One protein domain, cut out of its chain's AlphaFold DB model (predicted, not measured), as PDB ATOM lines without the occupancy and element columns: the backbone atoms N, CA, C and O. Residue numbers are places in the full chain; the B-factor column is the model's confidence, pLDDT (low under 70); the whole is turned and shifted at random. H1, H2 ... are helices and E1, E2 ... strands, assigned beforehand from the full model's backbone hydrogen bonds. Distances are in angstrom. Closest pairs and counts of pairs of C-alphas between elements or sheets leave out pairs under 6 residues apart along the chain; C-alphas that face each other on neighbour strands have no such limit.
ATOM      1  N   THR A1081       5.547  79.102  49.130       89.44
ATOM      2  CA  THR A1081       5.969  80.504  49.093       89.44
ATOM      3  C   THR A1081       6.860  80.830  50.273       89.44
ATOM      4  O   THR A1081       6.539  80.540  51.423       89.44
ATOM      5  N   LEU A1082       7.970  81.496  49.998       89.94
ATOM      6  CA  LEU A1082       8.915  81.905  51.021       89.94
ATOM      7  C   LEU A1082       9.347  83.336  50.733       89.94
ATOM      8  O   LEU A1082       9.994  83.605  49.726       89.94
ATOM      9  N   HIS A1083       8.962  84.253  51.613       87.50
ATOM     10  CA  HIS A1083       9.390  85.641  51.610       87.50
ATOM     11  C   HIS A1083      10.323  85.869  52.803       87.50
ATOM     12  O   HIS A1083       9.882  86.029  53.940       87.50
ATOM     13  N   LEU A1084      11.627  85.896  52.535       84.19
ATOM     14  CA  LEU A1084      12.668  86.176  53.525       84.19
ATOM     15  C   LEU A1084      13.215  87.584  53.319       84.19
ATOM     16  O   LEU A1084      13.645  87.911  52.215       84.19
ATOM     17  N   GLU A1085      13.293  88.394  54.373       81.12
ATOM     18  CA  GLU A1085      14.163  89.575  54.366       81.12
ATOM     19  C   GLU A1085      15.405  89.302  55.223       81.12
ATOM     20  O   GLU A1085      15.316  89.170  56.444       81.12
ATOM     21  N   ILE A1086      16.566  89.205  54.570       78.69
ATOM     22  CA  ILE A1086      17.844  88.819  55.179       78.69
ATOM     23  C   ILE A1086      18.677  90.074  55.453       78.69
ATOM     24  O   ILE A1086      18.971  90.858  54.546       78.69
ATOM     25  N   HIS A1087      19.087  90.259  56.709       71.38
ATOM     26  CA  HIS A1087      19.882  91.409  57.134       71.38
ATOM     27  C   HIS A1087      21.388  91.142  57.096       71.38
ATOM     28  O   HIS A1087      21.905  90.282  57.801       71.38
ATOM     29  N   GLY A1088      22.117  91.959  56.333       63.38
ATOM     30  CA  GLY A1088      23.542  91.745  56.045       63.38
ATOM     31  C   GLY A1088      24.544  91.914  57.200       63.38
ATOM     32  O   GLY A1088      25.737  91.781  56.949       63.38
ATOM     33  N   ARG A1089      24.126  92.202  58.445       59.34
ATOM     34  CA  ARG A1089      25.068  92.350  59.582       59.34
ATOM     35  C   ARG A1089      25.763  91.046  59.981       59.34
ATOM     36  O   ARG A1089      26.798  91.098  60.628       59.34
ATOM     37  N   THR A1090      25.176  89.911  59.629       53.50
ATOM     38  CA  THR A1090      25.607  88.562  60.017       53.50
ATOM     39  C   THR A1090      26.198  87.769  58.845       53.50
ATOM     40  O   THR A1090      26.472  86.582  58.979       53.50
ATOM     41  N   LEU A1091      26.409  88.414  57.690       58.88
ATOM     42  CA  LEU A1091      26.906  87.797  56.455       58.88
ATOM     43  C   LEU A1091      28.339  88.267  56.136       58.88
ATOM     44  O   LEU A1091      28.594  88.810  55.063       58.88
ATOM     45  N   GLU A1092      29.291  88.079  57.057       53.72
ATOM     46  CA  GLU A1092      30.677  88.567  56.876       53.72
ATOM     47  C   GLU A1092      31.448  87.873  55.735       53.72
ATOM     48  O   GLU A1092      32.494  88.360  55.310       53.72
ATOM     49  N   ASN A1093      30.912  86.783  55.173       61.72
ATOM     50  CA  ASN A1093      31.447  86.143  53.970       61.72
ATOM     51  C   ASN A1093      30.327  85.858  52.952       61.72
ATOM     52  O   ASN A1093      29.520  84.945  53.135       61.72
ATOM     53  N   ASN A1094      30.244  86.670  51.896       68.00
ATOM     54  CA  ASN A1094      29.070  86.732  51.022       68.00
ATOM     55  C   ASN A1094      28.725  85.394  50.346       68.00
ATOM     56  O   ASN A1094      27.593  84.915  50.411       68.00
ATOM     57  N   THR A1095      29.711  84.794  49.681       81.56
ATOM     58  CA  THR A1095      29.515  83.622  48.821       81.56
ATOM     59  C   THR A1095      29.197  82.376  49.634       81.56
ATOM     60  O   THR A1095      28.284  81.646  49.267       81.56
ATOM     61  N   VAL A1096      29.882  82.162  50.763       83.75
ATOM     62  CA  VAL A1096      29.592  81.057  51.695       83.75
ATOM     63  C   VAL A1096      28.175  81.186  52.244       83.75
ATOM     64  O   VAL A1096      27.381  80.261  52.112       83.75
ATOM     65  N   ASN A1097      27.805  82.346  52.795       82.62
ATOM     66  CA  ASN A1097      26.474  82.490  53.382       82.62
ATOM     67  C   ASN A1097      25.358  82.445  52.329       82.62
ATOM     68  O   ASN A1097      24.296  81.901  52.603       82.62
ATOM     69  N   SER A1098      25.595  82.934  51.109       86.38
ATOM     70  CA  SER A1098      24.639  82.781  50.002       86.38
ATOM     71  C   SER A1098      24.474  81.309  49.601       86.38
ATOM     72  O   SER A1098      23.343  80.850  49.443       86.38
ATOM     73  N   ARG A1099      25.568  80.527  49.555       89.75
ATOM     74  CA  ARG A1099      25.518  79.065  49.361       89.75
ATOM     75  C   ARG A1099      24.729  78.376  50.471       89.75
ATOM     76  O   ARG A1099      23.956  77.469  50.174       89.75
ATOM     77  N   ILE A1100      24.878  78.824  51.719       85.31
ATOM     78  CA  ILE A1100      24.093  78.333  52.859       85.31
ATOM     79  C   ILE A1100      22.602  78.670  52.673       85.31
ATOM     80  O   ILE A1100      21.781  77.762  52.724       85.31
ATOM     81  N   VAL A1101      22.245  79.928  52.375       86.38
ATOM     82  CA  VAL A1101      20.854  80.372  52.122       86.38
ATOM     83  C   VAL A1101      20.203  79.548  51.013       86.38
ATOM     84  O   VAL A1101      19.172  78.913  51.231       86.38
ATOM     85  N   PHE A1102      20.790  79.551  49.817       91.31
ATOM     86  CA  PHE A1102      20.194  78.897  48.657       91.31
ATOM     87  C   PHE A1102      20.222  77.371  48.788       91.31
ATOM     88  O   PHE A1102      19.246  76.722  48.422       91.31
ATOM     89  N   GLY A1103      21.290  76.800  49.357       90.06
ATOM     90  CA  GLY A1103      21.401  75.370  49.634       90.06
ATOM     91  C   GLY A1103      20.345  74.894  50.628       90.06
ATOM     92  O   GLY A1103      19.591  73.976  50.308       90.06
ATOM     93  N   TYR A1104      20.216  75.571  51.772       87.62
ATOM     94  CA  TYR A1104      19.222  75.252  52.796       87.62
ATOM     95  C   TYR A1104      17.795  75.350  52.250       87.62
ATOM     96  O   TYR A1104      17.048  74.381  52.344       87.62
ATOM     97  N   ILE A1105      17.426  76.455  51.585       89.62
ATOM     98  CA  ILE A1105      16.092  76.592  50.969       89.62
ATOM     99  C   ILE A1105      15.852  75.477  49.938       89.62
ATOM    100  O   ILE A1105      14.769  74.899  49.908       89.62
ATOM    101  N   SER A1106      16.863  75.132  49.130       89.38
ATOM    102  CA  SER A1106      16.749  74.096  48.093       89.38
ATOM    103  C   SER A1106      16.534  72.675  48.629       89.38
ATOM    104  O   SER A1106      15.988  71.840  47.911       89.38
ATOM    105  N   ILE A1107      16.974  72.406  49.863       86.12
ATOM    106  CA  ILE A1107      16.894  71.094  50.518       86.12
ATOM    107  C   ILE A1107      15.673  71.023  51.439       86.12
ATOM    108  O   ILE A1107      14.919  70.058  51.380       86.12
ATOM    109  N   VAL A1108      15.452  72.053  52.258       83.75
ATOM    110  CA  VAL A1108      14.406  72.077  53.290       83.75
ATOM    111  C   VAL A1108      13.038  72.443  52.718       83.75
ATOM    112  O   VAL A1108      12.032  71.990  53.250       83.75
ATOM    113  N   CYS A1109      12.966  73.203  51.620       88.31
ATOM    114  CA  CYS A1109      11.705  73.621  50.995       88.31
ATOM    115  C   CYS A1109      11.567  73.062  49.560       88.31
ATOM    116  O   CYS A1109      11.345  73.837  48.632       88.31
ATOM    117  N   PRO A1110      11.713  71.745  49.311       86.88
ATOM    118  CA  PRO A1110      11.980  71.196  47.970       86.88
ATOM    119  C   PRO A1110      10.862  71.431  46.936       86.88
ATOM    120  O   PRO A1110      11.100  71.332  45.730       86.88
ATOM    121  N   VAL A1111       9.644  71.757  47.384       83.75
ATOM    122  CA  VAL A1111       8.469  72.020  46.532       83.75
ATOM    123  C   VAL A1111       8.197  73.509  46.285       83.75
ATOM    124  O   VAL A1111       7.140  73.838  45.742       83.75
ATOM    125  N   LEU A1112       9.115  74.401  46.673       90.69
ATOM    126  CA  LEU A1112       8.906  75.847  46.619       90.69
ATOM    127  C   LEU A1112       8.537  76.329  45.206       90.69
ATOM    128  O   LEU A1112       9.200  75.985  44.230       90.69
ATOM    129  N   GLU A1113       7.477  77.134  45.105       88.25
ATOM    130  CA  GLU A1113       6.905  77.656  43.857       88.25
ATOM    131  C   GLU A1113       7.151  79.155  43.646       88.25
ATOM    132  O   GLU A1113       7.309  79.589  42.503       88.25
ATOM    133  N   ASP A1114       7.206  79.937  44.725       87.44
ATOM    134  CA  ASP A1114       7.480  81.374  44.711       87.44
ATOM    135  C   ASP A1114       8.469  81.748  45.824       87.44
ATOM    136  O   ASP A1114       8.243  81.484  47.005       87.44
ATOM    137  N   LEU A1115       9.588  82.358  45.448       91.12
ATOM    138  CA  LEU A1115      10.651  82.741  46.369       91.12
ATOM    139  C   LEU A1115      10.908  84.238  46.252       91.12
ATOM    140  O   LEU A1115      11.391  84.716  45.225       91.12
ATOM    141  N   VAL A1116      10.619  84.967  47.324       87.88
ATOM    142  CA  VAL A1116      10.951  86.383  47.468       87.88
ATOM    143  C   VAL A1116      12.087  86.497  48.479       87.88
ATOM    144  O   VAL A1116      11.906  86.202  49.657       87.88
ATOM    145  N   ILE A1117      13.269  86.930  48.046       85.94
ATOM    146  CA  ILE A1117      14.372  87.215  48.969       85.94
ATOM    147  C   ILE A1117      14.721  88.695  48.884       85.94
ATOM    148  O   ILE A1117      15.175  89.190  47.852       85.94
ATOM    149  N   VAL A1118      14.518  89.391  49.999       81.69
ATOM    150  CA  VAL A1118      14.864  90.795  50.189       81.69
ATOM    151  C   VAL A1118      16.191  90.860  50.943       81.69
ATOM    152  O   VAL A1118      16.248  90.703  52.161       81.69
ATOM    153  N   ALA A1119      17.288  91.086  50.231       77.06
ATOM    154  CA  ALA A1119      18.605  91.284  50.826       77.06
ATOM    155  C   ALA A1119      18.723  92.720  51.365       77.06
ATOM    156  O   ALA A1119      19.391  93.574  50.779       77.06
ATOM    157  N   ASN A1120      18.055  93.020  52.483       67.12
ATOM    158  CA  ASN A1120      18.153  94.333  53.117       67.12
ATOM    159  C   ASN A1120      19.457  94.449  53.913       67.12
ATOM    160  O   ASN A1120      19.519  94.276  55.139       67.12
ATOM    161  N   CYS A1121      20.512  94.816  53.188       62.56
ATOM    162  CA  CYS A1121      21.783  95.254  53.736       62.56
ATOM    163  C   CYS A1121      21.615  96.563  54.524       62.56
ATOM    164  O   CYS A1121      21.919  97.654  54.029       62.56
ATOM    165  N   THR A1122      21.174  96.462  55.780       56.62
ATOM    166  CA  THR A1122      21.359  97.558  56.731       56.62
ATOM    167  C   THR A1122      22.846  97.892  56.766       56.62
ATOM    168  O   THR A1122      23.701  97.005  56.829       56.62
ATOM    169  N   LYS A1123      23.178  99.182  56.668       53.47
ATOM    170  CA  LYS A1123      24.568  99.619  56.765       53.47
ATOM    171  C   LYS A1123      25.047  99.345  58.185       53.47
ATOM    172  O   LYS A1123      24.791 100.145  59.081       53.47
ATOM    173  N   SER A1124      25.736  98.222  58.383       44.66
ATOM    174  CA  SER A1124      26.543  98.020  59.580       44.66
ATOM    175  C   SER A1124      27.570  99.146  59.603       44.66
ATOM    176  O   SER A1124      28.444  99.210  58.737       44.66
ATOM    177  N   TYR A1125      27.407 100.097  60.522       42.44
ATOM    178  CA  TYR A1125      28.331 101.215  60.647       42.44
ATOM    179  C   TYR A1125      29.538 100.741  61.452       42.44
ATOM    180  O   TYR A1125      29.688 101.056  62.629       42.44
ATOM    181  N   ASN A1126      30.367  99.911  60.818       45.09
ATOM    182  CA  ASN A1126      31.588  99.425  61.433       45.09
ATOM    183  C   ASN A1126      32.567 100.606  61.530       45.09
ATOM    184  O   ASN A1126      33.016 101.141  60.510       45.09
ATOM    185  N   ALA A1127      32.804 101.084  62.754       44.94
ATOM    186  CA  ALA A1127      33.377 102.407  63.012       44.94
ATOM    187  C   ALA A1127      34.797 102.586  62.443       44.94
ATOM    188  O   ALA A1127      35.214 103.709  62.152       44.94
ATOM    189  N   GLU A1128      35.523 101.482  62.253       44.66
ATOM    190  CA  GLU A1128      36.943 101.485  61.907       44.66
ATOM    191  C   GLU A1128      37.217 101.548  60.394       44.66
ATOM    192  O   GLU A1128      38.209 102.145  59.981       44.66
ATOM    193  N   THR A1129      36.340 101.010  59.535       44.12
ATOM    194  CA  THR A1129      36.636 100.869  58.090       44.12
ATOM    195  C   THR A1129      36.042 101.962  57.197       44.12
ATOM    196  O   THR A1129      36.440 102.078  56.037       44.12
ATOM    197  N   ARG A1130      35.108 102.789  57.700       42.53
ATOM    198  CA  ARG A1130      34.417 103.906  56.992       42.53
ATOM    199  C   ARG A1130      33.702 103.563  55.670       42.53
ATOM    200  O   ARG A1130      33.058 104.433  55.086       42.53
ATOM    201  N   HIS A1131      33.767 102.321  55.204       44.47
ATOM    202  CA  HIS A1131      33.115 101.850  53.992       44.47
ATOM    203  C   HIS A1131      31.887 101.039  54.391       44.47
ATOM    204  O   HIS A1131      32.005  99.964  54.973       44.47
ATOM    205  N   SER A1132      30.691 101.544  54.071       41.97
ATOM    206  CA  SER A1132      29.464 100.774  54.268       41.97
ATOM    207  C   SER A1132      29.377  99.674  53.206       41.97
ATOM    208  O   SER A1132      28.710  99.855  52.184       41.97
ATOM    209  N   HIS A1133      30.067  98.559  53.440       51.00
ATOM    210  CA  HIS A1133      29.865  97.326  52.695       51.00
ATOM    211  C   HIS A1133      28.524  96.732  53.114       51.00
ATOM    212  O   HIS A1133      28.418  95.918  54.024       51.00
ATOM    213  N   SER A1134      27.475  97.173  52.430       51.28
ATOM    214  CA  SER A1134      26.361  96.283  52.159       51.28
ATOM    215  C   SER A1134      26.922  95.056  51.454       51.28
ATOM    216  O   SER A1134      27.517  95.198  50.386       51.28
ATOM    217  N   VAL A1135      26.769  93.886  52.067       62.34
ATOM    218  CA  VAL A1135      27.084  92.596  51.457       62.34
ATOM    219  C   VAL A1135      25.764  92.047  50.897       62.34
ATOM    220  O   VAL A1135      25.002  91.457  51.665       62.34
ATOM    221  N   PRO A1136      25.412  92.335  49.626       70.94
ATOM    222  CA  PRO A1136      24.198  91.801  49.009       70.94
ATOM    223  C   PRO A1136      24.385  90.309  48.764       70.94
ATOM    224  O   PRO A1136      25.515  89.896  48.523       70.94
ATOM    225  N   LEU A1137      23.316  89.510  48.770       77.81
ATOM    226  CA  LEU A1137      23.429  88.078  48.466       77.81
ATOM    227  C   LEU A1137      24.155  87.863  47.132       77.81
ATOM    228  O   LEU A1137      23.801  88.459  46.112       77.81
ATOM    229  N   SER A1138      25.176  87.011  47.142       84.25
ATOM    230  CA  SER A1138      25.956  86.686  45.957       84.25
ATOM    231  C   SER A1138      25.100  85.889  44.979       84.25
ATOM    232  O   SER A1138      24.859  84.699  45.163       84.25
ATOM    233  N   LEU A1139      24.662  86.553  43.909       84.19
ATOM    234  CA  LEU A1139      23.913  85.928  42.814       84.19
ATOM    235  C   LEU A1139      24.822  85.204  41.804       84.19
ATOM    236  O   LEU A1139      24.339  84.702  40.791       84.19
ATOM    237  N   HIS A1140      26.132  85.164  42.067       86.50
ATOM    238  CA  HIS A1140      27.104  84.436  41.260       86.50
ATOM    239  C   HIS A1140      26.943  82.919  41.395       86.50
ATOM    240  O   HIS A1140      26.385  82.413  42.374       86.50
ATOM    241  N   LEU A1141      27.516  82.179  40.445       86.44
ATOM    242  CA  LEU A1141      27.520  80.716  40.471       86.44
ATOM    243  C   LEU A1141      28.168  80.156  41.757       86.44
ATOM    244  O   LEU A1141      27.584  79.289  42.396       86.44
ATOM    245  N   ASP A1142      29.303  80.710  42.200       88.19
ATOM    246  CA  ASP A1142      29.971  80.384  43.478       88.19
ATOM    247  C   ASP A1142      29.249  80.941  44.719       88.19
ATOM    248  O   ASP A1142      29.536  80.544  45.846       88.19
ATOM    249  N   GLY A1143      28.272  81.830  44.520       87.75
ATOM    250  CA  GLY A1143      27.295  82.220  45.534       87.75
ATOM    251  C   GLY A1143      26.183  81.189  45.743       87.75
ATOM    252  O   GLY A1143      25.398  81.340  46.670       87.75
ATOM    253  N   GLY A1144      26.110  80.132  44.924       90.69
ATOM    254  CA  GLY A1144      25.172  79.026  45.109       90.69
ATOM    255  C   GLY A1144      23.744  79.292  44.638       90.69
ATOM    256  O   GLY A1144      22.869  78.478  44.916       90.69
ATOM    257  N   LEU A1145      23.475  80.372  43.893       89.25
ATOM    258  CA  LEU A1145      22.129  80.641  43.360       89.25
ATOM    259  C   LEU A1145      21.614  79.483  42.486       89.25
ATOM    260  O   LEU A1145      20.425  79.164  42.487       89.25
ATOM    261  N   CYS A1146      22.524  78.790  41.796       89.56
ATOM    262  CA  CYS A1146      22.205  77.587  41.037       89.56
ATOM    263  C   CYS A1146      21.834  76.372  41.901       89.56
ATOM    264  O   CYS A1146      21.578  75.332  41.318       89.56
ATOM    265  N   LEU A1147      21.789  76.446  43.237       91.19
ATOM    266  CA  LEU A1147      21.236  75.386  44.095       91.19
ATOM    267  C   LEU A1147      19.699  75.428  44.131       91.19
ATOM    268  O   LEU A1147      19.061  74.381  44.225       91.19
ATOM    269  N   LEU A1148      19.089  76.608  43.931       90.38
ATOM    270  CA  LEU A1148      17.628  76.774  43.810       90.38
ATOM    271  C   LEU A1148      17.023  76.003  42.624       90.38
ATOM    272  O   LEU A1148      15.818  75.817  42.546       90.38
ATOM    273  N   THR A1149      17.856  75.520  41.710       87.19
ATOM    274  CA  THR A1149      17.507  74.588  40.629       87.19
ATOM    275  C   THR A1149      16.864  73.289  41.112       87.19
ATOM    276  O   THR A1149      16.033  72.729  40.397       87.19
ATOM    277  N   ARG A1150      17.208  72.824  42.326       88.00
ATOM    278  CA  ARG A1150      16.605  71.642  42.965       88.00
ATOM    279  C   ARG A1150      15.125  71.851  43.283       88.00
ATOM    280  O   ARG A1150      14.389  70.871  43.369       88.00
ATOM    281  N   LEU A1151      14.679  73.105  43.385       89.81
ATOM    282  CA  LEU A1151      13.276  73.486  43.528       89.81
ATOM    283  C   LEU A1151      12.562  73.295  42.185       89.81
ATOM    284  O   LEU A1151      12.244  74.254  41.485       89.81
ATOM    285  N   ARG A1152      12.293  72.040  41.807       84.69
ATOM    286  CA  ARG A1152      11.684  71.671  40.510       84.69
ATOM    287  C   ARG A1152      10.296  72.287  40.277       84.69
ATOM    288  O   ARG A1152       9.776  72.225  39.165       84.69
ATOM    289  N   SER A1153       9.726  72.903  41.309       87.00
ATOM    290  CA  SER A1153       8.444  73.601  41.300       87.00
ATOM    291  C   SER A1153       8.542  75.138  41.219       87.00
ATOM    292  O   SER A1153       7.496  75.767  41.059       87.00
ATOM    293  N   LEU A1154       9.732  75.763  41.284       87.94
ATOM    294  CA  LEU A1154       9.893  77.225  41.429       87.94
ATOM    295  C   LEU A1154       9.503  78.009  40.162       87.94
ATOM    296  O   LEU A1154      10.304  78.238  39.257       87.94
ATOM    297  N   LYS A1155       8.250  78.459  40.112       81.56
ATOM    298  CA  LYS A1155       7.638  79.230  39.015       81.56
ATOM    299  C   LYS A1155       7.980  80.721  39.071       81.56
ATOM    300  O   LYS A1155       7.918  81.393  38.037       81.56
ATOM    301  N   SER A1156       8.291  81.248  40.251       83.69
ATOM    302  CA  SER A1156       8.532  82.670  40.497       83.69
ATOM    303  C   SER A1156       9.736  82.863  41.416       83.69
ATOM    304  O   SER A1156       9.874  82.187  42.433       83.69
ATOM    305  N   LEU A1157      10.629  83.777  41.036       86.12
ATOM    306  CA  LEU A1157      11.796  84.155  41.827       86.12
ATOM    307  C   LEU A1157      11.946  85.675  41.776       86.12
ATOM    308  O   LEU A1157      12.191  86.246  40.712       86.12
ATOM    309  N   THR A1158      11.805  86.316  42.931       82.94
ATOM    310  CA  THR A1158      11.937  87.762  43.110       82.94
ATOM    311  C   THR A1158      13.094  88.034  44.063       82.94
ATOM    312  O   THR A1158      13.039  87.692  45.242       82.94
ATOM    313  N   LEU A1159      14.154  88.655  43.554       80.00
ATOM    314  CA  LEU A1159      15.343  89.001  44.331       80.00
ATOM    315  C   LEU A1159      15.417  90.524  44.434       80.00
ATOM    316  O   LEU A1159      15.617  91.207  43.429       80.00
ATOM    317  N   ILE A1160      15.214  91.049  45.642       78.19
ATOM    318  CA  ILE A1160      15.207  92.488  45.926       78.19
ATOM    319  C   ILE A1160      16.474  92.819  46.708       78.19
ATOM    320  O   ILE A1160      16.623  92.419  47.860       78.19
ATOM    321  N   ASP A1161      17.386  93.564  46.094       70.38
ATOM    322  CA  ASP A1161      18.560  94.093  46.780       70.38
ATOM    323  C   ASP A1161      18.181  95.409  47.484       70.38
ATOM    324  O   ASP A1161      17.698  96.356  46.862       70.38
ATOM    325  N   GLY A1162      18.379  95.482  48.803       63.84
ATOM    326  CA  GLY A1162      18.088  96.683  49.588       63.84
ATOM    327  C   GLY A1162      19.023  97.865  49.304       63.84
ATOM    328  O   GLY A1162      18.820  98.962  49.839       63.84
ATOM    329  N   THR A1163      20.071  97.676  48.499       63.50
ATOM    330  CA  THR A1163      21.069  98.707  48.220       63.50
ATOM    331  C   THR A1163      20.576  99.734  47.199       63.50
ATOM    332  O   THR A1163      20.494  99.522  45.995       63.50
ATOM    333  N   THR A1164      20.327 100.960  47.663       49.41
ATOM    334  CA  THR A1164      19.898 102.081  46.801       49.41
ATOM    335  C   THR A1164      21.002 102.633  45.884       49.41
ATOM    336  O   THR A1164      20.793 103.617  45.164       49.41
ATOM    337  N   LYS A1165      22.195 102.025  45.890       54.75
ATOM    338  CA  LYS A1165      23.308 102.395  45.016       54.75
ATOM    339  C   LYS A1165      23.092 101.796  43.635       54.75
ATOM    340  O   LYS A1165      23.319 100.620  43.406       54.75
ATOM    341  N   ARG A1166      22.769 102.668  42.682       47.41
ATOM    342  CA  ARG A1166      22.637 102.361  41.250       47.41
ATOM    343  C   ARG A1166      23.989 102.127  40.551       47.41
ATOM    344  O   ARG A1166      24.191 102.556  39.413       47.41
ATOM    345  N   GLU A1167      24.922 101.482  41.246       48.44
ATOM    346  CA  GLU A1167      26.012 100.764  40.595       48.44
ATOM    347  C   GLU A1167      25.329  99.716  39.707       48.44
ATOM    348  O   GLU A1167      24.361  99.079  40.121       48.44
ATOM    349  N   LYS A1168      25.710  99.661  38.427       47.44
ATOM    350  CA  LYS A1168      25.054  98.770  37.463       47.44
ATOM    351  C   LYS A1168      25.099  97.365  38.052       47.44
ATOM    352  O   LYS A1168      26.201  96.914  38.348       47.44
ATOM    353  N   LEU A1169      23.944  96.701  38.161       51.28
ATOM    354  CA  LEU A1169      23.887  95.252  38.338       51.28
ATOM    355  C   LEU A1169      24.774  94.687  37.228       51.28
ATOM    356  O   LEU A1169      24.457  94.882  36.048       51.28
ATOM    357  N   ASP A1170      25.974  94.227  37.597       53.56
ATOM    358  CA  ASP A1170      27.057  94.199  36.618       53.56
ATOM    359  C   ASP A1170      26.678  93.219  35.507       53.56
ATOM    360  O   ASP A1170      25.952  92.247  35.730       53.56
ATOM    361  N   ARG A1171      27.114  93.478  34.272       53.31
ATOM    362  CA  ARG A1171      26.726  92.616  33.143       53.31
ATOM    363  C   ARG A1171      27.212  91.171  33.343       53.31
ATOM    364  O   ARG A1171      26.637  90.269  32.742       53.31
ATOM    365  N   SER A1172      28.201  90.980  34.216       52.06
ATOM    366  CA  SER A1172      28.680  89.710  34.769       52.06
ATOM    367  C   SER A1172      27.683  88.995  35.705       52.06
ATOM    368  O   SER A1172      27.613  87.774  35.683       52.06
ATOM    369  N   ASN A1173      26.840  89.700  36.467       61.00
ATOM    370  CA  ASN A1173      25.799  89.068  37.299       61.00
ATOM    371  C   ASN A1173      24.656  88.517  36.433       61.00
ATOM    372  O   ASN A1173      24.036  87.504  36.752       61.00
ATOM    373  N   ILE A1174      24.383  89.174  35.301       64.50
ATOM    374  CA  ILE A1174      23.331  88.764  34.364       64.50
ATOM    375  C   ILE A1174      23.728  87.483  33.605       64.50
ATOM    376  O   ILE A1174      22.847  86.704  33.241       64.50
ATOM    377  N   SER A1175      25.023  87.206  33.377       67.88
ATOM    378  CA  SER A1175      25.441  85.939  32.746       67.88
ATOM    379  C   SER A1175      25.149  84.716  33.611       67.88
ATOM    380  O   SER A1175      24.690  83.709  33.073       67.88
ATOM    381  N   ASP A1176      25.329  84.820  34.926       73.38
ATOM    382  CA  ASP A1176      25.132  83.700  35.851       73.38
ATOM    383  C   ASP A1176      23.632  83.391  36.020       73.38
ATOM    384  O   ASP A1176      23.220  82.231  35.974       73.38
ATOM    385  N   LEU A1177      22.788  84.429  36.067       74.31
ATOM    386  CA  LEU A1177      21.325  84.306  35.998       74.31
ATOM    387  C   LEU A1177      20.846  83.685  34.677       74.31
ATOM    388  O   LEU A1177      19.961  82.826  34.671       74.31
ATOM    389  N   ASN A1178      21.453  84.080  33.551       76.50
ATOM    390  CA  ASN A1178      21.134  83.505  32.246       76.50
ATOM    391  C   ASN A1178      21.392  81.990  32.207       76.50
ATOM    392  O   ASN A1178      20.661  81.278  31.527       76.50
ATOM    393  N   TRP A1179      22.378  81.471  32.945       79.00
ATOM    394  CA  TRP A1179      22.659  80.032  32.996       79.00
ATOM    395  C   TRP A1179      21.564  79.197  33.677       79.00
ATOM    396  O   TRP A1179      21.479  77.997  33.408       79.00
ATOM    397  N   ILE A1180      20.726  79.811  34.521       73.62
ATOM    398  CA  ILE A1180      19.609  79.148  35.215       73.62
ATOM    399  C   ILE A1180      18.352  79.125  34.326       73.62
ATOM    400  O   ILE A1180      17.624  78.132  34.296       73.62
ATOM    401  N   VAL A1181      18.086  80.169  33.537       77.94
ATOM    402  CA  VAL A1181      16.937  80.156  32.611       77.94
ATOM    403  C   VAL A1181      17.191  79.249  31.392       77.94
ATOM    404  O   VAL A1181      18.328  79.130  30.930       77.94
ATOM    405  N   PRO A1182      16.152  78.614  30.806       74.38
ATOM    406  CA  PRO A1182      16.319  77.715  29.657       74.38
ATOM    407  C   PRO A1182      17.064  78.337  28.462       74.38
ATOM    408  O   PRO A1182      17.807  77.646  27.768       74.38
ATOM    409  N   SER A1183      16.916  79.646  28.240       76.12
ATOM    410  CA  SER A1183      17.547  80.379  27.135       76.12
ATOM    411  C   SER A1183      19.075  80.496  27.229       76.12
ATOM    412  O   SER A1183      19.715  80.711  26.200       76.12
ATOM    413  N   GLY A1184      19.680  80.331  28.412       76.44
ATOM    414  CA  GLY A1184      21.137  80.327  28.598       76.44
ATOM    415  C   GLY A1184      21.726  78.947  28.900       76.44
ATOM    416  O   GLY A1184      22.829  78.850  29.441       76.44
ATOM    417  N   ARG A1185      21.041  77.863  28.511       76.44
ATOM    418  CA  ARG A1185      21.608  76.500  28.466       76.44
ATOM    419  C   ARG A1185      22.085  76.117  27.063       76.44
ATOM    420  O   ARG A1185      21.821  75.029  26.567       76.44
ATOM    421  N   THR A1186      22.807  77.024  26.409       84.94
ATOM    422  CA  THR A1186      23.495  76.703  25.149       84.94
ATOM    423  C   THR A1186      24.767  75.883  25.424       84.94
ATOM    424  O   THR A1186      25.342  76.024  26.507       84.94
ATOM    425  N   PRO A1187      25.292  75.103  24.457       86.00
ATOM    426  CA  PRO A1187      26.593  74.438  24.600       86.00
ATOM    427  C   PRO A1187      27.744  75.414  24.897       86.00
ATOM    428  O   PRO A1187      28.681  75.081  25.620       86.00
ATOM    429  N   VAL A1188      27.649  76.653  24.398       86.81
ATOM    430  CA  VAL A1188      28.591  77.740  24.711       86.81
ATOM    431  C   VAL A1188      28.500  78.115  26.192       86.81
ATOM    432  O   VAL A1188      29.519  78.210  26.868       86.81
ATOM    433  N   SER A1189      27.286  78.266  26.720       85.75
ATOM    434  CA  SER A1189      27.037  78.574  28.132       85.75
ATOM    435  C   SER A1189      27.465  77.439  29.071       85.75
ATOM    436  O   SER A1189      28.021  77.721  30.127       85.75
ATOM    437  N   ALA A1190      27.270  76.176  28.678       87.62
ATOM    438  CA  ALA A1190      27.791  75.011  29.402       87.62
ATOM    439  C   ALA A1190      29.330  75.009  29.427       87.62
ATOM    440  O   ALA A1190      29.939  74.890  30.485       87.62
ATOM    441  N   SER A1191      29.980  75.267  28.285       88.31
ATOM    442  CA  SER A1191      31.439  75.440  28.228       88.31
ATOM    443  C   SER A1191      31.924  76.560  29.163       88.31
ATOM    444  O   SER A1191      32.837  76.345  29.957       88.31
ATOM    445  N   MET A1192      31.252  77.720  29.165       88.38
ATOM    446  CA  MET A1192      31.564  78.830  30.079       88.38
ATOM    447  C   MET A1192      31.392  78.450  31.558       88.38
ATOM    448  O   MET A1192      32.258  78.793  32.365       88.38
ATOM    449  N   ARG A1193      30.329  77.711  31.918       89.94
ATOM    450  CA  ARG A1193      30.145  77.169  33.277       89.94
ATOM    451  C   ARG A1193      31.289  76.241  33.666       89.94
ATOM    452  O   ARG A1193      31.892  76.453  34.711       89.94
ATOM    453  N   ARG A1194      31.644  75.268  32.819       89.12
ATOM    454  CA  ARG A1194      32.756  74.332  33.071       89.12
ATOM    455  C   ARG A1194      34.079  75.068  33.266       89.12
ATOM    456  O   ARG A1194      34.777  74.789  34.232       89.12
ATOM    457  N   THR A1195      34.383  76.059  32.422       91.69
ATOM    458  CA  THR A1195      35.574  76.911  32.579       91.69
ATOM    459  C   THR A1195      35.558  77.698  33.894       91.69
ATOM    460  O   THR A1195      36.590  77.799  34.554       91.69
ATOM    461  N   LYS A1196      34.402  78.224  34.324       89.69
ATOM    462  CA  LYS A1196      34.262  78.895  35.629       89.69
ATOM    463  C   LYS A1196      34.470  77.909  36.785       89.69
ATOM    464  O   LYS A1196      35.261  78.202  37.676       89.69
ATOM    465  N   VAL A1197      33.858  76.726  36.736       90.88
ATOM    466  CA  VAL A1197      33.999  75.670  37.758       90.88
ATOM    467  C   VAL A1197      35.430  75.127  37.847       90.88
ATOM    468  O   VAL A1197      35.897  74.859  38.950       90.88
ATOM    469  N   SER A1198      36.180  75.028  36.742       90.69
ATOM    470  CA  SER A1198      37.602  74.639  36.803       90.69
ATOM    471  C   SER A1198      38.489  75.673  37.510       90.69
ATOM    472  O   SER A1198      39.550  75.321  38.006       90.69
ATOM    473  N   THR A1199      38.061  76.939  37.638       92.81
ATOM    474  CA  THR A1199      38.808  77.921  38.458       92.81
ATOM    475  C   THR A1199      38.645  77.715  39.966       92.81
ATOM    476  O   THR A1199      39.327  78.379  40.741       92.81
ATOM    477  N   TRP A1200      37.762  76.807  40.393       93.38
ATOM    478  CA  TRP A1200      37.462  76.547  41.802       93.38
ATOM    479  C   TRP A1200      38.296  75.429  42.430       93.38
ATOM    480  O   TRP A1200      38.118  75.159  43.610       93.38
ATOM    481  N   GLU A1201      39.174  74.754  41.684       91.06
ATOM    482  CA  GLU A1201      39.895  73.567  42.176       91.06
ATOM    483  C   GLU A1201      40.695  73.855  43.457       91.06
ATOM    484  O   GLU A1201      40.506  73.166  44.455       91.06
ATOM    485  N   SER A1202      41.444  74.959  43.503       87.62
ATOM    486  CA  SER A1202      42.164  75.374  44.717       87.62
ATOM    487  C   SER A1202      41.250  75.837  45.861       87.62
ATOM    488  O   SER A1202      41.625  75.744  47.028       87.62
ATOM    489  N   TRP A1203      40.045  76.336  45.561       89.00
ATOM    490  CA  TRP A1203      39.058  76.718  46.580       89.00
ATOM    491  C   TRP A1203      38.383  75.484  47.188       89.00
ATOM    492  O   TRP A1203      38.165  75.450  48.393       89.00
ATOM    493  N   LEU A1204      38.123  74.458  46.373       89.56
ATOM    494  CA  LEU A1204      37.598  73.161  46.804       89.56
ATOM    495  C   LEU A1204      38.592  72.435  47.712       89.56
ATOM    496  O   LEU A1204      38.213  72.054  48.811       89.56
ATOM    497  N   GLU A1205      39.863  72.334  47.306       88.81
ATOM    498  CA  GLU A1205      40.935  71.762  48.140       88.81
ATOM    499  C   GLU A1205      41.074  72.501  49.483       88.81
ATOM    500  O   GLU A1205      41.332  71.886  50.519       88.81
ATOM    501  N   THR A1206      40.876  73.825  49.482       87.12
ATOM    502  CA  THR A1206      40.919  74.646  50.702       87.12
ATOM    503  C   THR A1206      39.704  74.396  51.599       87.12
ATOM    504  O   THR A1206      39.879  74.241  52.806       87.12
ATOM    505  N   GLU A1207      38.485  74.333  51.050       87.31
ATOM    506  CA  GLU A1207      37.271  74.018  51.823       87.31
ATOM    507  C   GLU A1207      37.319  72.588  52.388       87.31
ATOM    508  O   GLU A1207      37.153  72.423  53.592       87.31
ATOM    509  N   GLU A1208      37.680  71.584  51.584       85.94
ATOM    510  CA  GLU A1208      37.843  70.181  52.011       85.94
ATOM    511  C   GLU A1208      38.915  70.030  53.109       85.94
ATOM    512  O   GLU A1208      38.725  69.311  54.096       85.94
ATOM    513  N   SER A1209      40.022  70.777  53.007       84.38
ATOM    514  CA  SER A1209      41.038  70.837  54.066       84.38
ATOM    515  C   SER A1209      40.504  71.482  55.351       84.38
ATOM    516  O   SER A1209      40.819  71.014  56.445       84.38
ATOM    517  N   MET A1210      39.692  72.541  55.249       81.50
ATOM    518  CA  MET A1210      39.072  73.183  56.415       81.50
ATOM    519  C   MET A1210      38.038  72.275  57.091       81.50
ATOM    520  O   MET A1210      38.024  72.209  58.317       81.50
ATOM    521  N   GLU A1211      37.228  71.534  56.333       80.25
ATOM    522  CA  GLU A1211      36.290  70.545  56.885       80.25
ATOM    523  C   GLU A1211      37.006  69.370  57.553       80.25
ATOM    524  O   GLU A1211      36.639  68.954  58.655       80.25
ATOM    525  N   THR A1212      38.084  68.875  56.941       81.38
ATOM    526  CA  THR A1212      38.929  67.831  57.540       81.38
ATOM    527  C   THR A1212      39.512  68.307  58.877       81.38
ATOM    528  O   THR A1212      39.522  67.567  59.857       81.38
ATOM    529  N   GLN A1237      25.267  68.197  55.485       76.38
ATOM    530  CA  GLN A1237      26.706  68.288  55.759       76.38
ATOM    531  C   GLN A1237      27.436  69.067  54.653       76.38
ATOM    532  O   GLN A1237      28.403  69.759  54.928       76.38
ATOM    533  N   GLU A1238      26.926  69.034  53.416       78.44
ATOM    534  CA  GLU A1238      27.502  69.768  52.283       78.44
ATOM    535  C   GLU A1238      26.931  71.190  52.073       78.44
ATOM    536  O   GLU A1238      27.240  71.844  51.066       78.44
ATOM    537  N   ILE A1239      26.054  71.688  52.956       81.31
ATOM    538  CA  ILE A1239      25.483  73.036  52.812       81.31
ATOM    539  C   ILE A1239      26.567  74.094  53.033       81.31
ATOM    540  O   ILE A1239      27.300  74.084  54.012       81.31
ATOM    541  N   GLY A1240      26.631  75.061  52.116       79.31
ATOM    542  CA  GLY A1240      27.644  76.114  52.134       79.31
ATOM    543  C   GLY A1240      28.911  75.775  51.354       79.31
ATOM    544  O   GLY A1240      29.614  76.701  50.957       79.31
ATOM    545  N   LEU A1241      29.170  74.503  51.034       87.06
ATOM    546  CA  LEU A1241      30.364  74.074  50.301       87.06
ATOM    547  C   LEU A1241      30.278  74.308  48.791       87.06
ATOM    548  O   LEU A1241      29.216  74.247  48.164       87.06
ATOM    549  N   LEU A1242      31.440  74.521  48.179       89.25
ATOM    550  CA  LEU A1242      31.588  74.722  46.740       89.25
ATOM    551  C   LEU A1242      31.472  73.390  45.983       89.25
ATOM    552  O   LEU A1242      31.149  73.375  44.795       89.25
ATOM    553  N   SER A1243      31.671  72.266  46.679       90.12
ATOM    554  CA  SER A1243      31.468  70.902  46.182       90.12
ATOM    555  C   SER A1243      30.004  70.648  45.798       90.12
ATOM    556  O   SER A1243      29.743  70.164  44.695       90.12
ATOM    557  N   SER A1244      29.048  71.069  46.636       89.06
ATOM    558  CA  SER A1244      27.603  70.965  46.367       89.06
ATOM    559  C   SER A1244      27.192  71.792  45.139       89.06
ATOM    560  O   SER A1244      26.421  71.332  44.293       89.06
ATOM    561  N   VAL A1245      27.785  72.982  44.978       91.81
ATOM    562  CA  VAL A1245      27.605  73.841  43.794       91.81
ATOM    563  C   VAL A1245      28.203  73.190  42.540       91.81
ATOM    564  O   VAL A1245      27.528  73.102  41.517       91.81
ATOM    565  N   LYS A1246      29.442  72.683  42.609       92.81
ATOM    566  CA  LYS A1246      30.116  71.976  41.501       92.81
ATOM    567  C   LYS A1246      29.326  70.747  41.043       92.81
ATOM    568  O   LYS A1246      29.204  70.535  39.837       92.81
ATOM    569  N   ARG A1247      28.754  69.981  41.979       91.12
ATOM    570  CA  ARG A1247      27.877  68.835  41.693       91.12
ATOM    571  C   ARG A1247      26.622  69.268  40.936       91.12
ATOM    572  O   ARG A1247      26.355  68.738  39.864       91.12
ATOM    573  N   MET A1248      25.937  70.309  41.410       90.19
ATOM    574  CA  MET A1248      24.751  70.840  40.734       90.19
ATOM    575  C   MET A1248      25.049  71.384  39.327       90.19
ATOM    576  O   MET A1248      24.274  71.175  38.397       90.19
ATOM    577  N   VAL A1249      26.196  72.038  39.126       89.62
ATOM    578  CA  VAL A1249      26.598  72.493  37.785       89.62
ATOM    579  C   VAL A1249      26.885  71.316  36.849       89.62
ATOM    580  O   VAL A1249      26.578  71.422  35.665       89.62
ATOM    581  N   ALA A1250      27.415  70.196  37.355       89.62
ATOM    582  CA  ALA A1250      27.555  68.971  36.571       89.62
ATOM    583  C   ALA A1250      26.182  68.377  36.200       89.62
ATOM    584  O   ALA A1250      25.943  68.133  35.021       89.62
ATOM    585  N   GLU A1251      25.253  68.259  37.158       88.00
ATOM    586  CA  GLU A1251      23.870  67.807  36.916       88.00
ATOM    587  C   GLU A1251      23.156  68.665  35.845       88.00
ATOM    588  O   GLU A1251      22.490  68.135  34.955       88.00
ATOM    589  N   MET A1252      23.337  69.993  35.876       84.06
ATOM    590  CA  MET A1252      22.808  70.935  34.871       84.06
ATOM    591  C   MET A1252      23.409  70.777  33.462       84.06
ATOM    592  O   MET A1252      22.831  71.284  32.495       84.06
ATOM    593  N   ASP A1253      24.579  70.151  33.353       85.38
ATOM    594  CA  ASP A1253      25.392  70.050  32.139       85.38
ATOM    595  C   ASP A1253      25.350  68.654  31.485       85.38
ATOM    596  O   ASP A1253      25.925  68.482  30.404       85.38
ATOM    597  N   GLU A1254      24.683  67.679  32.110       87.19
ATOM    598  CA  GLU A1254      24.485  66.325  31.582       87.19
ATOM    599  C   GLU A1254      23.411  66.286  30.477       87.19
ATOM    600  O   GLU A1254      22.243  66.648  30.668       87.19
ATOM    601  N   GLU A1255      23.802  65.813  29.289       56.94
ATOM    602  CA  GLU A1255      22.918  65.737  28.123       56.94
ATOM    603  C   GLU A1255      21.772  64.737  28.351       56.94
ATOM    604  O   GLU A1255      21.967  63.527  28.421       56.94
ATOM    605  N   GLY A1256      20.552  65.270  28.448       62.47
ATOM    606  CA  GLY A1256      19.331  64.517  28.749       62.47
ATOM    607  C   GLY A1256      18.539  65.115  29.913       62.47
ATOM    608  O   GLY A1256      17.314  65.003  29.943       62.47
ATOM    609  N   ASN A1257      19.197  65.854  30.811       62.97
ATOM    610  CA  ASN A1257      18.588  66.393  32.029       62.97
ATOM    611  C   ASN A1257      17.948  67.791  31.845       62.97
ATOM    612  O   ASN A1257      17.940  68.645  32.732       62.97
ATOM    613  N   ASN A1258      17.332  68.034  30.681       57.91
ATOM    614  CA  ASN A1258      16.650  69.305  30.384       57.91
ATOM    615  C   ASN A1258      15.527  69.640  31.392       57.91
ATOM    616  O   ASN A1258      15.239  70.822  31.606       57.91
ATOM    617  N   ASN A1259      14.967  68.611  32.040       57.19
ATOM    618  CA  ASN A1259      13.864  68.673  33.000       57.19
ATOM    619  C   ASN A1259      14.270  68.984  34.457       57.19
ATOM    620  O   ASN A1259      13.380  69.002  35.305       57.19
ATOM    621  N   ILE A1260      15.554  69.206  34.798       56.62
ATOM    622  CA  ILE A1260      15.913  69.509  36.203       56.62
ATOM    623  C   ILE A1260      15.284  70.831  36.661       56.62
ATOM    624  O   ILE A1260      14.805  70.909  37.787       56.62
ATOM    625  N   LEU A1261      15.287  71.870  35.816       57.41
ATOM    626  CA  LEU A1261      14.946  73.222  36.273       57.41
ATOM    627  C   LEU A1261      13.467  73.558  36.061       57.41
ATOM    628  O   LEU A1261      12.924  73.260  34.993       57.41
ATOM    629  N   PRO A1262      12.847  74.273  37.013       57.53
ATOM    630  CA  PRO A1262      11.479  74.743  36.886       57.53
ATOM    631  C   PRO A1262      11.337  75.799  35.782       57.53
ATOM    632  O   PRO A1262      12.274  76.525  35.429       57.53
ATOM    633  N   VAL A1263      10.120  75.925  35.253       57.66
ATOM    634  CA  VAL A1263       9.785  76.958  34.269       57.66
ATOM    635  C   VAL A1263       9.522  78.278  35.000       57.66
ATOM    636  O   VAL A1263       8.391  78.589  35.367       57.66
ATOM    637  N   LEU A1264      10.580  79.065  35.215       59.75
ATOM    638  CA  LEU A1264      10.478  80.411  35.787       59.75
ATOM    639  C   LEU A1264       9.654  81.327  34.862       59.75
ATOM    640  O   LEU A1264      10.105  81.739  33.792       59.75
ATOM    641  N   HIS A1265       8.429  81.648  35.282       47.72
ATOM    642  CA  HIS A1265       7.456  82.452  34.534       47.72
ATOM    643  C   HIS A1265       7.511  83.953  34.862       47.72
ATOM    644  O   HIS A1265       6.926  84.761  34.131       47.72
ATOM    645  N   LYS A1266       8.158  84.328  35.974       50.97
ATOM    646  CA  LYS A1266       8.381  85.711  36.420       50.97
ATOM    647  C   LYS A1266       9.766  85.824  37.068       50.97
ATOM    648  O   LYS A1266      10.090  85.042  37.957       50.97
ATOM    649  N   LEU A1267      10.544  86.809  36.617       56.00
ATOM    650  CA  LEU A1267      11.861  87.197  37.147       56.00
ATOM    651  C   LEU A1267      11.950  88.739  37.233       56.00
ATOM    652  O   LEU A1267      12.628  89.366  36.415       56.00
ATOM    653  N   PRO A1268      11.188  89.386  38.136       52.62
ATOM    654  CA  PRO A1268      11.316  90.818  38.380       52.62
ATOM    655  C   PRO A1268      12.574  91.114  39.216       52.62
ATOM    656  O   PRO A1268      12.791  90.512  40.267       52.62
ATOM    657  N   PHE A1269      13.373  92.081  38.764       52.22
ATOM    658  CA  PHE A1269      14.504  92.659  39.501       52.22
ATOM    659  C   PHE A1269      14.194  94.141  39.781       52.22
ATOM    660  O   PHE A1269      13.808  94.852  38.848       52.22
ATOM    661  N   GLY A1270      14.315  94.592  41.040       42.41
ATOM    662  CA  GLY A1270      13.884  95.927  41.523       42.41
ATOM    663  C   GLY A1270      14.977  96.777  42.179       42.41
ATOM    664  O   GLY A1270      16.013  96.184  42.539       42.41
TER     665      GLY A1270
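This is residues 1081 to 1212 and 1237 to 1270 of the 1270 residues of an uncharacterized protein of Linnemannia elongata AG-77 (UniProt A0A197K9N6). A small parallel sheet of three strands forms one wall, with H1, H2 and H3 in a loose row set off from one side of it; beyond them H6 crosses H2 at a slant, with H4 and H5 at the far end from the sheet. A long loop, residues 1121 to 1144, reaches well out from this body, and the tail, residues 1252 to 1270, runs back toward E3. The printed part has 166 residues with six named helices and three named strands, in the order E1 H1 E2 H2 E3 H3 H4 H5 H6; the sheet's order is E1 E2 E3, all parallel. The class is mixed, helices and strands; the whole is compact, with a radius of gyration of the C-alphas of 16.0 A and spans of 53 by 39 by 31 A.

E1, residues 1081 to 1087, begins with C-alpha 1081 at (5.969, 80.504, 49.093) and is 19.4 A long. H1, residues 1094 to 1108, is 20.9 A long. E2, residues 1114 to 1120, is 18.8 A long, H2, residues 1145 to 1150, 10.6 A, and E3, residues 1156 to 1161, 16.4 A. H3, residues 1171 to 1180, is 15.4 A long. H4, residues 1187 to 1198, and H5, residues 1201 to 1212, are each 16.4 A long. H6, residues 1242 to 1251, is 14.3 A long and ends with C-alpha 1251 at (23.870, 67.807, 36.916).

E1 and E2 are parallel at 10 degrees, with N 1084 and O 1116 2.9 A apart, within hydrogen-bond range. E2 and E3 are parallel at 3 degrees, with N 1119 and O 1160 2.8 A apart, also within range. E1, H1, E2 and E2, H2, E3 are strand-helix-strand units, two parallel neighbour strands with a helix between, each with a right-handed crossover. H1 is only just not on the sheet, with 4 pairs of C-alphas within 10 A. H1 and H2 touch at a shallow tilt of 11 degrees, the same way; their closest C-alphas, of Ser 1106 and Leu 1148, are 5.1 A apart. H2 and H3 are close but not clearly touching; their closest C-alphas, of Cys 1146 and Ile 1180, are 6.6 A apart. H2 and H6 touch at a steep tilt of 55 degrees, the closest C-alphas being those of Leu 1147 and Val 1245, 6.6 A apart. H4, with residues 1193 to 1197 alone, only just touches H6, with 3 pairs of C-alphas within 8 A, the closest Val 1197 and Lys 1246 at 6.5 A. H5, with residues 1203 to 1207 alone, touches H6; the closest C-alphas, of Leu 1204 and Leu 1242, are 6.2 A apart. In H1, H4, H5 and H6 every O i to N i+4 pair is within hydrogen-bond range; H3 has 3 of 6, and H2 has 0 of 2 but 2 of 3 O i to N i+3 pairs.

The two C-alphas farthest apart, of Ala 1127 and Gly 1256, are 53.0 A apart. Residues 1213 to 1236 are not printed, and C-alphas 1212 and 1237 are 12.4 A apart across this cut. The link from E2 to H2, 24 residues, is long. The mean pLDDT of the printed part is 75.4; residues 1088 to 1094, 1120 to 1135, 1162 to 1175 and 1255 to 1270 are under 70.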